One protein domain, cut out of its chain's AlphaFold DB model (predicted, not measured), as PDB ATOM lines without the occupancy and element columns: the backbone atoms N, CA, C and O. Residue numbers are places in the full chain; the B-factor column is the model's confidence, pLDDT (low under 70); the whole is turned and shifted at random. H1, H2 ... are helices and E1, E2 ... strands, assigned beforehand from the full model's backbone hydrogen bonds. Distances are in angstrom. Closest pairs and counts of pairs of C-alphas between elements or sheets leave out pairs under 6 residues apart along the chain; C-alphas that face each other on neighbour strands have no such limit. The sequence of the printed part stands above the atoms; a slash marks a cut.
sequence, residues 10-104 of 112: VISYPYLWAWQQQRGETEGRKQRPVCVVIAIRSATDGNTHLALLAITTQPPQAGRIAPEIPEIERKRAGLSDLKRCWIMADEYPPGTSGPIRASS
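Overview. This is residues 10 to 104 of the 112 residues of an uncharacterized protein of Rhizobium sp. BK376 (UniProt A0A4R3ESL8). There is little regular structure: a strongly twisted sheet of E1, E2 and E3 runs through a body mostly of loops, with short helices H1 and H2 off the sheet on opposite sides. The 95 printed residues hold E1, H1, E2, E3 and H2 along the chain, 34 residues in these; the class is mixed, the sheet antiparallel, E1 - E2 - E3. The whole is compact, radius of gyration of the C-alphas 14.0 A, spans 40 by 33 by 23 A.

Arrangement. Edge strand E1, residues 10 to 13, is antiparallel to E2, residues 32 to 41; N 11 and O 34 are 2.9 A apart, within hydrogen-bond range. H1, residues 18 to 22, is not on the sheet. E2 bends by 67 degrees at residue 37 and forms an antiparallel hairpin with E3, residues 48 to 56; N 35 and O 53 are 2.8 A apart. Residues 55 to 56 of E3 pair with 86 to 87. H2, residues 71 to 76, is not on the sheet. In both helices every O i to N i+4 pair is within hydrogen-bond range.

Along the chain. E1 begins at C-alpha 10 (7.860, 7.940, -4.783); E2 spans 23.4 A and E3 24.7 A; H2 ends at C-alpha 76 (11.642, 16.687, -5.465).

Size, cuts and confidence. The farthest C-alphas, Thr 44 and Lys 83, are 41.9 A apart. The printed part has no cut; the link E3 to H2 is long. Residues 95 to 99 and 103 to 104 have pLDDT under 70.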
ATOM      1  N   VAL A  10       7.555   8.695  -6.001       93.00
ATOM      2  CA  VAL A  10       7.860   7.940  -4.783       93.00
ATOM      3  C   VAL A  10       6.590   7.711  -3.978       93.00
ATOM      4  O   VAL A  10       5.849   8.642  -3.655       93.00
ATOM      5  N   ILE A  11       6.352   6.450  -3.635       92.25
ATOM      6  CA  ILE A  11       5.175   6.008  -2.890       92.25
ATOM      7  C   ILE A  11       5.582   5.175  -1.672       92.25
ATOM      8  O   ILE A  11       6.674   4.615  -1.609       92.25
ATOM      9  N   SER A  12       4.680   5.089  -0.702       90.94
ATOM     10  CA  SER A  12       4.706   4.105   0.373       90.94
ATOM     11  C   SER A  12       4.199   2.774  -0.148       90.94
ATOM     12  O   SER A  12       3.083   2.706  -0.667       90.94
ATOM     13  N   TYR A  13       4.985   1.717   0.023       90.06
ATOM     14  CA  TYR A  13       4.555   0.364  -0.304       90.06
ATOM     15  C   TYR A  13       5.103  -0.650   0.713       90.06
ATOM     16  O   TYR A  13       6.267  -0.531   1.125       90.06
ATOM     17  N   PRO A  14       4.315  -1.669   1.118       89.56
ATOM     18  CA  PRO A  14       4.788  -2.791   1.928       89.56
ATOM     19  C   PRO A  14       5.697  -3.712   1.097       89.56
ATOM     20  O   PRO A  14       5.334  -4.824   0.727       89.56
ATOM     21  N   TYR A  15       6.897  -3.229   0.771       87.06
ATOM     22  CA  TYR A  15       7.845  -3.939  -0.086       87.06
ATOM     23  C   TYR A  15       8.321  -5.231   0.589       87.06
ATOM     24  O   TYR A  15       8.852  -5.197   1.709       87.06
ATOM     25  N   LEU A  16       8.130  -6.354  -0.104       89.00
ATOM     26  CA  LEU A  16       8.615  -7.672   0.289       89.00
ATOM     27  C   LEU A  16       9.970  -7.917  -0.377       89.00
ATOM     28  O   LEU A  16      10.078  -7.828  -1.594       89.00
ATOM     29  N   TRP A  17      10.996  -8.221   0.412       88.50
ATOM     30  CA  TRP A  17      12.326  -8.556  -0.108       88.50
ATOM     31  C   TRP A  17      12.441 -10.045  -0.464       88.50
ATOM     32  O   TRP A  17      11.768 -10.878   0.147       88.50
ATOM     33  N   ALA A  18      13.355 -10.406  -1.374       86.88
ATOM     34  CA  ALA A  18      13.607 -11.807  -1.752       86.88
ATOM     35  C   ALA A  18      13.928 -12.700  -0.559       86.88
ATOM     36  O   ALA A  18      13.328 -13.760  -0.384       86.88
ATOM     37  N   TRP A  19      14.805 -12.234   0.322       87.00
ATOM     38  CA  TRP A  19      15.170 -12.979   1.522       87.00
ATOM     39  C   TRP A  19      14.001 -13.126   2.514       87.00
ATOM     40  O   TRP A  19      13.956 -14.108   3.251       87.00
ATOM     41  N   GLN A  20      13.046 -12.185   2.542       87.50
ATOM     42  CA  GLN A  20      11.846 -12.305   3.380       87.50
ATOM     43  C   GLN A  20      10.921 -13.389   2.833       87.50
ATOM     44  O   GLN A  20      10.466 -14.247   3.589       87.50
ATOM     45  N   GLN A  21      10.707 -13.401   1.514       87.50
ATOM     46  CA  GLN A  21       9.932 -14.453   0.862       87.50
ATOM     47  C   GLN A  21      10.558 -15.836   1.086       87.50
ATOM     48  O   GLN A  21       9.855 -16.781   1.432       87.50
ATOM     49  N   GLN A  22      11.884 -15.955   0.967       87.62
ATOM     50  CA  GLN A  22      12.605 -17.208   1.229       87.62
ATOM     51  C   GLN A  22      12.427 -17.721   2.668       87.62
ATOM     52  O   GLN A  22      12.574 -18.913   2.920       87.62
ATOM     53  N   ARG A  23      12.072 -16.844   3.615       89.25
ATOM     54  CA  ARG A  23      11.744 -17.194   5.008       89.25
ATOM     55  C   ARG A  23      10.251 -17.455   5.239       89.25
ATOM     56  O   ARG A  23       9.839 -17.605   6.385       89.25
ATOM     57  N   GLY A  24       9.452 -17.510   4.174       86.81
ATOM     58  CA  GLY A  24       8.015 -17.771   4.219       86.81
ATOM     59  C   GLY A  24       7.146 -16.532   4.442       86.81
ATOM     60  O   GLY A  24       5.951 -16.678   4.682       86.81
ATOM     61  N   GLU A  25       7.702 -15.314   4.382       85.88
ATOM     62  CA  GLU A  25       6.879 -14.102   4.429       85.88
ATOM     63  C   GLU A  25       6.127 -13.908   3.105       85.88
ATOM     64  O   GLU A  25       6.705 -14.001   2.023       85.88
ATOM     65  N   THR A  26       4.832 -13.611   3.189       82.50
ATOM     66  CA  THR A  26       3.956 -13.413   2.022       82.50
ATOM     67  C   THR A  26       3.728 -11.941   1.686       82.50
ATOM     68  O   THR A  26       3.314 -11.625   0.573       82.50
ATOM     69  N   GLU A  27       4.022 -11.032   2.617       81.00
ATOM     70  CA  GLU A  27       3.826  -9.592   2.464       81.00
ATOM     71  C   GLU A  27       4.914  -8.787   3.186       81.00
ATOM     72  O   GLU A  27       5.495  -9.223   4.184       81.00
ATOM     73  N   GLY A  28       5.215  -7.590   2.676       81.06
ATOM     74  CA  GLY A  28       6.193  -6.714   3.302       81.06
ATOM     75  C   GLY A  28       5.652  -6.114   4.598       81.06
ATOM     76  O   GLY A  28       4.753  -5.285   4.592       81.06
ATOM     77  N   ARG A  29       6.264  -6.452   5.732       79.88
ATOM     78  CA  ARG A  29       5.809  -5.984   7.060       79.88
ATOM     79  C   ARG A  29       5.886  -4.473   7.290       79.88
ATOM     80  O   ARG A  29       5.241  -3.957   8.196       79.88
ATOM     81  N   LYS A  30       6.734  -3.765   6.538       85.50
ATOM     82  CA  LYS A  30       7.031  -2.345   6.750       85.50
ATOM     83  C   LYS A  30       6.758  -1.546   5.483       85.50
ATOM     84  O   LYS A  30       7.244  -1.898   4.408       85.50
ATOM     85  N   GLN A  31       6.056  -0.433   5.662       88.69
ATOM     86  CA  GLN A  31       5.913   0.613   4.659       88.69
ATOM     87  C   GLN A  31       7.277   1.226   4.341       88.69
ATOM     88  O   GLN A  31       8.002   1.665   5.238       88.69
ATOM     89  N   ARG A  32       7.653   1.194   3.065       90.69
ATOM     90  CA  ARG A  32       8.947   1.678   2.582       90.69
ATOM     91  C   ARG A  32       8.755   2.653   1.431       90.69
ATOM     92  O   ARG A  32       7.796   2.483   0.674       90.69
ATOM     93  N   PRO A  33       9.668   3.629   1.284       94.38
ATOM     94  CA  PRO A  33       9.712   4.431   0.082       94.38
ATOM     95  C   PRO A  33      10.099   3.522  -1.070       94.38
ATOM     96  O   PRO A  33      11.067   2.763  -0.984       94.38
ATOM     97  N   VAL A  34       9.326   3.584  -2.144       93.88
ATOM     98  CA  VAL A  34       9.621   2.883  -3.388       93.88
ATOM     99  C   VAL A  34       9.434   3.843  -4.553       93.88
ATOM    100  O   VAL A  34       8.534   4.681  -4.535       93.88
ATOM    101  N   CYS A  35      10.291   3.722  -5.559       94.31
ATOM    102  CA  CYS A  35      10.187   4.469  -6.803       94.31
ATOM    103  C   CYS A  35       9.331   3.685  -7.801       94.31
ATOM    104  O   CYS A  35       9.590   2.503  -8.044       94.31
ATOM    105  N   VAL A  36       8.335   4.343  -8.394       92.94
ATOM    106  CA  VAL A  36       7.598   3.826  -9.548       92.94
ATOM    107  C   VAL A  36       8.484   3.972 -10.780       92.94
ATOM    108  O   VAL A  36       8.773   5.081 -11.214       92.94
ATOM    109  N   VAL A  37       8.914   2.864 -11.375       91.56
ATOM    110  CA  VAL A  37       9.725   2.881 -12.608       91.56
ATOM    111  C   VAL A  37       8.844   2.766 -13.844       91.56
ATOM    112  O   VAL A  37       9.110   3.378 -14.874       91.56
ATOM    113  N   ILE A  38       7.765   1.995 -13.733       89.25
ATOM    114  CA  ILE A  38       6.804   1.759 -14.811       89.25
ATOM    115  C   ILE A  38       5.407   1.873 -14.218       89.25
ATOM    116  O   ILE A  38       5.163   1.329 -13.144       89.25
ATOM    117  N   ALA A  39       4.500   2.534 -14.934       90.62
ATOM    118  CA  ALA A  39       3.069   2.521 -14.661       90.62
ATOM    119  C   ALA A  39       2.318   2.303 -15.979       90.62
ATOM    120  O   ALA A  39       2.258   3.197 -16.820       90.62
ATOM    121  N   ILE A  40       1.788   1.097 -16.185       87.31
ATOM    122  CA  ILE A  40       1.085   0.722 -17.418       87.31
ATOM    123  C   ILE A  40      -0.347   0.364 -17.070       87.31
ATOM    124  O   ILE A  40      -0.593  -0.527 -16.259       87.31
ATOM    125  N   ARG A  41      -1.301   1.032 -17.715       85.94
ATOM    126  CA  ARG A  41      -2.699   0.625 -17.649       85.94
ATOM    127  C   ARG A  41      -2.926  -0.534 -18.611       85.94
ATOM    128  O   ARG A  41      -2.754  -0.389 -19.817       85.94
ATOM    129  N   SER A  42      -3.297  -1.679 -18.064       82.50
ATOM    130  CA  SER A  42      -3.637  -2.862 -18.834       82.50
ATOM    131  C   SER A  42      -5.011  -2.681 -19.481       82.50
ATOM    132  O   SER A  42      -5.990  -2.298 -18.835       82.50
ATOM    133  N   ALA A  43      -5.072  -2.943 -20.787       78.94
ATOM    134  CA  ALA A  43      -6.314  -2.909 -21.551       78.94
ATOM    135  C   ALA A  43      -7.187  -4.153 -21.302       78.94
ATOM    136  O   ALA A  43      -8.384  -4.114 -21.570       78.94
ATOM    137  N   THR A  44      -6.601  -5.246 -20.801       81.44
ATOM    138  CA  THR A  44      -7.286  -6.535 -20.625       81.44
ATOM    139  C   THR A  44      -8.050  -6.628 -19.310       81.44
ATOM    140  O   THR A  44      -9.132  -7.202 -19.283       81.44
ATOM    141  N   ASP A  45      -7.524  -6.054 -18.228       81.56
ATOM    142  CA  ASP A  45      -8.148  -6.088 -16.896       81.56
ATOM    143  C   ASP A  45      -8.503  -4.693 -16.343       81.56
ATOM    144  O   ASP A  45      -9.077  -4.575 -15.260       81.56
ATOM    145  N   GLY A  46      -8.167  -3.628 -17.080       82.12
ATOM    146  CA  GLY A  46      -8.437  -2.238 -16.714       82.12
ATOM    147  C   GLY A  46      -7.587  -1.694 -15.559       82.12
ATOM    148  O   GLY A  46      -7.755  -0.520 -15.203       82.12
ATOM    149  N   ASN A  47      -6.688  -2.504 -14.988       83.56
ATOM    150  CA  ASN A  47      -5.859  -2.142 -13.843       83.56
ATOM    151  C   ASN A  47      -4.573  -1.425 -14.267       83.56
ATOM    152  O   ASN A  47      -4.062  -1.602 -15.371       83.56
ATOM    153  N   THR A  48      -3.999  -0.643 -13.353       86.50
ATOM    154  CA  THR A  48      -2.637  -0.117 -13.509       86.50
ATOM    155  C   THR A  48      -1.650  -1.101 -12.902       86.50
ATOM    156  O   THR A  48      -1.772  -1.444 -11.729       86.50
ATOM    157  N   HIS A  49      -0.659  -1.531 -13.672       87.12
ATOM    158  CA  HIS A  49       0.458  -2.335 -13.201       87.12
ATOM    159  C   HIS A  49       1.710  -1.475 -13.031       87.12
ATOM    160  O   HIS A  49       2.030  -0.648 -13.887       87.12
ATOM    161  N   LEU A  50       2.425  -1.692 -11.932       88.88
ATOM    162  CA  LEU A  50       3.560  -0.912 -11.467       88.88
ATOM    163  C   LEU A  50       4.821  -1.773 -11.375       88.88
ATOM    164  O   LEU A  50       4.802  -2.841 -10.769       88.88
ATOM    165  N   ALA A  51       5.940  -1.290 -11.904       89.19
ATOM    166  CA  ALA A  51       7.255  -1.802 -11.517       89.19
ATOM    167  C   ALA A  51       7.832  -0.888 -10.435       89.19
ATOM    168  O   ALA A  51       7.865   0.330 -10.622       89.19
ATOM    169  N   LEU A  52       8.252  -1.471  -9.312       92.00
ATOM    170  CA  LEU A  52       8.677  -0.739  -8.119       92.00
ATOM    171  C   LEU A  52      10.112  -1.110  -7.751       92.00
ATOM    172  O   LEU A  52      10.444  -2.294  -7.719       92.00
ATOM    173  N   LEU A  53      10.920  -0.111  -7.400       93.56
ATOM    174  CA  LEU A  53      12.249  -0.308  -6.815       93.56
ATOM    175  C   LEU A  53      12.285   0.257  -5.400       93.56
ATOM    176  O   LEU A  53      11.841   1.382  -5.163       93.56
ATOM    177  N   ALA A  54      12.819  -0.514  -4.456       93.94
ATOM    178  CA  ALA A  54      12.921  -0.079  -3.070       93.94
ATOM    179  C   ALA A  54      13.947   1.044  -2.897       93.94
ATOM    180  O   ALA A  54      15.028   1.016  -3.484       93.94
ATOM    181  N   ILE A  55      13.627   1.999  -2.025       95.12
ATOM    182  CA  ILE A  55      14.557   3.022  -1.556       95.12
ATOM    183  C   ILE A  55      15.009   2.653  -0.145       95.12
ATOM    184  O   ILE A  55      14.197   2.349   0.732       95.12
ATOM    185  N   THR A  56      16.319   2.679   0.084       92.81
ATOM    186  CA  THR A  56      16.933   2.345   1.373       92.81
ATOM    187  C   THR A  56      17.817   3.476   1.876       92.81
ATOM    188  O   THR A  56      18.459   4.170   1.093       92.81
ATOM    189  N   THR A  57      17.873   3.663   3.193       93.75
ATOM    190  CA  THR A  57      18.851   4.531   3.874       93.75
ATOM    191  C   THR A  57      20.081   3.762   4.352       93.75
ATOM    192  O   THR A  57      21.012   4.357   4.891       93.75
ATOM    193  N   GLN A  58      20.096   2.439   4.181       92.44
ATOM    194  CA  GLN A  58      21.264   1.620   4.468       92.44
ATOM    195  C   GLN A  58      22.191   1.637   3.252       92.44
ATOM    196  O   GLN A  58      21.722   1.333   2.152       92.44
ATOM    197  N   PRO A  59      23.484   1.960   3.430       92.88
ATOM    198  CA  PRO A  59      24.446   1.891   2.345       92.88
ATOM    199  C   PRO A  59      24.458   0.489   1.716       92.88
ATOM    200  O   PRO A  59      24.528  -0.502   2.452       92.88
ATOM    201  N   PRO A  60      24.379   0.384   0.380       92.38
ATOM    202  CA  PRO A  60      24.421  -0.901  -0.298       92.38
ATOM    203  C   PRO A  60      25.788  -1.571  -0.110       92.38
ATOM    204  O   PRO A  60      26.825  -0.909  -0.052       92.38
ATOM    205  N   GLN A  61      25.789  -2.902  -0.033       91.94
ATOM    206  CA  GLN A  61      27.024  -3.687  -0.041       91.94
ATOM    207  C   GLN A  61      27.747  -3.545  -1.388       91.94
ATOM    208  O   GLN A  61      27.125  -3.281  -2.419       91.94
ATOM    209  N   ALA A  62      29.066  -3.755  -1.385       90.06
ATOM    210  CA  ALA A  62      29.860  -3.747  -2.608       90.06
ATOM    211  C   ALA A  62      29.303  -4.750  -3.637       90.06
ATOM    212  O   ALA A  62      28.942  -5.872  -3.287       90.06
ATOM    213  N   GLY A  63      29.231  -4.335  -4.905       90.06
ATOM    214  CA  GLY A  63      28.720  -5.157  -6.008       90.06
ATOM    215  C   GLY A  63      27.209  -5.070  -6.254       90.06
ATOM    216  O   GLY A  63      26.745  -5.595  -7.261       90.06
ATOM    217  N   ARG A  64      26.441  -4.389  -5.392       92.12
ATOM    218  CA  ARG A  64      25.016  -4.102  -5.634       92.12
ATOM    219  C   ARG A  64      24.846  -2.964  -6.645       92.12
ATOM    220  O   ARG A  64      25.600  -1.988  -6.615       92.12
ATOM    221  N   ILE A  65      23.819  -3.041  -7.492       94.31
ATOM    222  CA  ILE A  65      23.430  -1.936  -8.382       94.31
ATOM    223  C   ILE A  65      22.448  -1.058  -7.618       94.31
ATOM    224  O   ILE A  65      21.242  -1.295  -7.611       94.31
ATOM    225  N   ALA A  66      22.982  -0.050  -6.936       96.06
ATOM    226  CA  ALA A  66      22.181   0.835  -6.110       96.06
ATOM    227  C   ALA A  66      22.678   2.284  -6.211       96.06
ATOM    228  O   ALA A  66      23.515   2.700  -5.406       96.06
ATOM    229  N   PRO A  67      22.223   3.057  -7.215       94.88
ATOM    230  CA  PRO A  67      22.591   4.463  -7.325       94.88
ATOM    231  C   PRO A  67      22.096   5.260  -6.113       94.88
ATOM    232  O   PRO A  67      20.958   5.103  -5.658       94.88
ATOM    233  N   GLU A  68      22.961   6.132  -5.594       96.62
ATOM    234  CA  GLU A  68      22.583   7.113  -4.576       96.62
ATOM    235  C   GLU A  68      21.636   8.149  -5.183       96.62
ATOM    236  O   GLU A  68      21.850   8.605  -6.307       96.62
ATOM    237  N   ILE A  69      20.602   8.539  -4.438       95.94
ATOM    238  CA  ILE A  69      19.668   9.578  -4.867       95.94
ATOM    239  C   ILE A  69      20.271  10.950  -4.527       95.94
ATOM    240  O   ILE A  69      20.443  11.258  -3.340       95.94
ATOM    241  N   PRO A  70      20.556  11.810  -5.525       95.81
ATOM    242  CA  PRO A  70      21.075  13.149  -5.273       95.81
ATOM    243  C   PRO A  70      20.131  13.967  -4.390       95.81
ATOM    244  O   PRO A  70      18.913  13.827  -4.466       95.81
ATOM    245  N   GLU A  71      20.673  14.872  -3.572       94.94
ATOM    246  CA  GLU A  71      19.881  15.711  -2.656       94.94
ATOM    247  C   GLU A  71      18.722  16.447  -3.345       94.94
ATOM    248  O   GLU A  71      17.610  16.473  -2.818       94.94
ATOM    249  N   ILE A  72      18.962  17.005  -4.535       94.88
ATOM    250  CA  ILE A  72      17.939  17.720  -5.309       94.88
ATOM    251  C   ILE A  72      16.766  16.792  -5.653       94.88
ATOM    252  O   ILE A  72      15.608  17.178  -5.489       94.88
ATOM    253  N   GLU A  73      17.053  15.559  -6.068       94.00
ATOM    254  CA  GLU A  73      16.026  14.580  -6.427       94.00
ATOM    255  C   GLU A  73      15.297  14.045  -5.196       94.00
ATOM    256  O   GLU A  73      14.084  13.855  -5.237       94.00
ATOM    257  N   ARG A  74      15.977  13.915  -4.051       93.06
ATOM    258  CA  ARG A  74      15.315  13.575  -2.781       93.06
ATOM    259  C   ARG A  74      14.297  14.634  -2.379       93.06
ATOM    260  O   ARG A  74      13.175  14.283  -2.029       93.06
ATOM    261  N   LYS A  75      14.646  15.918  -2.497       91.19
ATOM    262  CA  LYS A  75      13.714  17.025  -2.225       91.19
ATOM    263  C   LYS A  75      12.500  16.986  -3.154       91.19
ATOM    264  O   LYS A  75      11.371  17.081  -2.683       91.19
ATOM    265  N   ARG A  76      12.720  16.800  -4.461       90.50
ATOM    266  CA  ARG A  76      11.642  16.687  -5.465       90.50
ATOM    267  C   ARG A  76      10.730  15.485  -5.223       90.50
ATOM    268  O   ARG A  76       9.532  15.578  -5.458       90.50
ATOM    269  N   ALA A  77      11.294  14.388  -4.728       89.06
ATOM    270  CA  ALA A  77      10.584  13.150  -4.446       89.06
ATOM    271  C   ALA A  77       9.905  13.103  -3.061       89.06
ATOM    272  O   ALA A  77       9.350  12.067  -2.699       89.06
ATOM    273  N   GLY A  78       9.959  14.178  -2.264       90.00
ATOM    274  CA  GLY A  78       9.394  14.193  -0.906       90.00
ATOM    275  C   GLY A  78      10.200  13.382   0.119       90.00
ATOM    276  O   GLY A  78       9.685  13.036   1.172       90.00
ATOM    277  N   LEU A  79      11.467  13.079  -0.173       91.00
ATOM    278  CA  LEU A  79      12.405  12.329   0.674       91.00
ATOM    279  C   LEU A  79      13.355  13.249   1.464       91.00
ATOM    280  O   LEU A  79      14.475  12.852   1.793       91.00
ATOM    281  N   SER A  80      12.949  14.495   1.715       87.88
ATOM    282  CA  SER A  80      13.801  15.545   2.295       87.88
ATOM    283  C   SER A  80      14.342  15.206   3.687       87.88
ATOM    284  O   SER A  80      15.447  15.629   4.022       87.88
ATOM    285  N   ASP A  81      13.594  14.428   4.469       89.12
ATOM    286  CA  ASP A  81      13.959  14.029   5.834       89.12
ATOM    287  C   ASP A  81      15.029  12.924   5.866       89.12
ATOM    288  O   ASP A  81      15.736  12.728   6.862       89.12
ATOM    289  N   LEU A  82      15.226  12.223   4.747       89.69
ATOM    290  CA  LEU A  82      16.298  11.245   4.622       89.69
ATOM    291  C   LEU A  82      17.631  11.980   4.451       89.69
ATOM    292  O   LEU A  82      17.737  12.912   3.663       89.69
ATOM    293  N   LYS A  83      18.696  11.545   5.140       88.75
ATOM    294  CA  LYS A  83      20.041  12.160   5.021       88.75
ATOM    295  C   LYS A  83      20.836  11.687   3.806       88.75
ATOM    296  O   LYS A  83      21.450  12.517   3.140       88.75
ATOM    297  N   ARG A  84      20.794  10.382   3.519       95.12
ATOM    298  CA  ARG A  84      21.308   9.712   2.311       95.12
ATOM    299  C   ARG A  84      20.429   8.499   2.031       95.12
ATOM    300  O   ARG A  84      19.990   7.842   2.978       95.12
ATOM    301  N   CYS A  85      20.155   8.219   0.764       96.62
ATOM    302  CA  CYS A  85      19.411   7.030   0.371       96.62
ATOM    303  C   CYS A  85      19.768   6.573  -1.045       96.62
ATOM    304  O   CYS A  85      20.298   7.342  -1.845       96.62
ATOM    305  N   TRP A  86      19.473   5.308  -1.331       96.81
ATOM    306  CA  TRP A  86      19.801   4.616  -2.575       96.81
ATOM    307  C   TRP A  86      18.562   3.925  -3.133       96.81
ATOM    308  O   TRP A  86      17.735   3.432  -2.362       96.81
ATOM    309  N   ILE A  87      18.449   3.869  -4.459       95.62
ATOM    310  CA  ILE A  87      17.447   3.048  -5.152       95.62
ATOM    311  C   ILE A  87      18.077   1.681  -5.393       95.62
ATOM    312  O   ILE A  87      19.100   1.614  -6.060       95.62
ATOM    313  N   MET A  88      17.486   0.597  -4.894       95.12
ATOM    314  CA  MET A  88      17.959  -0.762  -5.184       95.12
ATOM    315  C   MET A  88      17.515  -1.155  -6.594       95.12
ATOM    316  O   MET A  88      16.364  -1.526  -6.788       95.12
ATOM    317  N   ALA A  89      18.399  -1.024  -7.584       92.06
ATOM    318  CA  ALA A  89      18.098  -1.255  -9.001       92.06
ATOM    319  C   ALA A  89      18.419  -2.683  -9.476       92.06
ATOM    320  O   ALA A  89      18.178  -3.018 -10.633       92.06
ATOM    321  N   ASP A  90      18.951  -3.521  -8.589       88.94
ATOM    322  CA  ASP A  90      19.213  -4.943  -8.823       88.94
ATOM    323  C   ASP A  90      18.141  -5.876  -8.245       88.94
ATOM    324  O   ASP A  90      18.244  -7.093  -8.391       88.94
ATOM    325  N   GLU A  91      17.115  -5.334  -7.587       84.81
ATOM    326  CA  GLU A  91      16.101  -6.130  -6.905       84.81
ATOM    327  C   GLU A  91      14.704  -5.543  -7.116       84.81
ATOM    328  O   GLU A  91      14.479  -4.344  -6.960       84.81
ATOM    329  N   TYR A  92      13.757  -6.421  -7.436       81.62
ATOM    330  CA  TYR A  92      12.326  -6.143  -7.497       81.62
ATOM    331  C   TYR A  92      11.587  -7.079  -6.526       81.62
ATOM    332  O   TYR A  92      12.146  -8.112  -6.135       81.62
ATOM    333  N   PRO A  93      10.346  -6.757  -6.112       79.25
ATOM    334  CA  PRO A  93       9.586  -7.622  -5.225       79.25
ATOM    335  C   PRO A  93       9.475  -9.052  -5.785       79.25
ATOM    336  O   PRO A  93       9.204  -9.233  -6.975       79.25
ATOM    337  N   PRO A  94       9.681 -10.089  -4.965       71.69
ATOM    338  CA  PRO A  94       9.607 -11.479  -5.405       71.69
ATOM    339  C   PRO A  94       8.184 -11.909  -5.756       71.69
ATOM    340  O   PRO A  94       7.212 -11.346  -5.260       71.69
ATOM    341  N   GLY A  95       8.046 -12.950  -6.582       64.88
ATOM    342  CA  GLY A  95       6.734 -13.434  -7.037       64.88
ATOM    343  C   GLY A  95       6.067 -12.532  -8.080       64.88
ATOM    344  O   GLY A  95       5.019 -12.883  -8.618       64.88
ATOM    345  N   THR A  96       6.696 -11.409  -8.423       56.00
ATOM    346  CA  THR A  96       6.314 -10.590  -9.566       56.00
ATOM    347  C   THR A  96       7.101 -11.001 -10.802       56.00
ATOM    348  O   THR A  96       8.152 -10.454 -11.110       56.00
ATOM    349  N   SER A  97       6.569 -11.961 -11.559       50.75
ATOM    350  CA  SER A  97       7.021 -12.256 -12.933       50.75
ATOM    351  C   SER A  97       6.636 -11.143 -13.931       50.75
ATOM    352  O   SER A  97       6.796 -11.302 -15.137       50.75
ATOM    353  N   GLY A  98       6.076 -10.037 -13.434       59.56
ATOM    354  CA  GLY A  98       5.544  -8.899 -14.175       59.56
ATOM    355  C   GLY A  98       5.186  -7.747 -13.225       59.56
ATOM    356  O   GLY A  98       5.447  -7.839 -12.031       59.56
ATOM    357  N   PRO A  99       4.617  -6.644 -13.724       64.56
ATOM    358  CA  PRO A  99       4.345  -5.458 -12.915       64.56
ATOM    359  C   PRO A  99       3.185  -5.661 -11.906       64.56
ATOM    360  O   PRO A  99       2.145  -6.253 -12.212       64.56
ATOM    361  N   ILE A 100       3.375  -5.156 -10.682       75.75
ATOM    362  CA  ILE A 100       2.478  -5.268  -9.521       75.75
ATOM    363  C   ILE A 100       1.214  -4.459  -9.771       75.75
ATOM    364  O   ILE A 100       1.279  -3.274 -10.076       75.75
ATOM    365  N   ARG A 101       0.038  -5.044  -9.565       75.81
ATOM    366  CA  ARG A 101      -1.211  -4.282  -9.631       75.81
ATOM    367  C   ARG A 101      -1.215  -3.167  -8.580       75.81
ATOM    368  O   ARG A 101      -1.019  -3.432  -7.395       75.81
ATOM    369  N   ALA A 102      -1.475  -1.938  -9.012       70.62
ATOM    370  CA  ALA A 102      -1.680  -0.789  -8.145       70.62
ATOM    371  C   ALA A 102      -2.793  -1.114  -7.138       70.62
ATOM    372  O   ALA A 102      -3.966  -1.223  -7.499       70.62
ATOM    373  N   SER A 103      -2.408  -1.347  -5.885       69.06
ATOM    374  CA  SER A 103      -3.310  -1.743  -4.806       69.06
ATOM    375  C   SER A 103      -3.597  -0.566  -3.876       69.06
ATOM    376  O   SER A 103      -2.888   0.438  -3.886       69.06
ATOM    377  N   SER A 104      -4.606  -0.708  -3.014       57.41
ATOM    378  CA  SER A 104      -4.897   0.257  -1.944       57.41
ATOM    379  C   SER A 104      -3.763   0.408  -0.920       57.41
ATOM    380  O   SER A 104      -3.770   1.366  -0.154       57.41
TER     381      SER A 104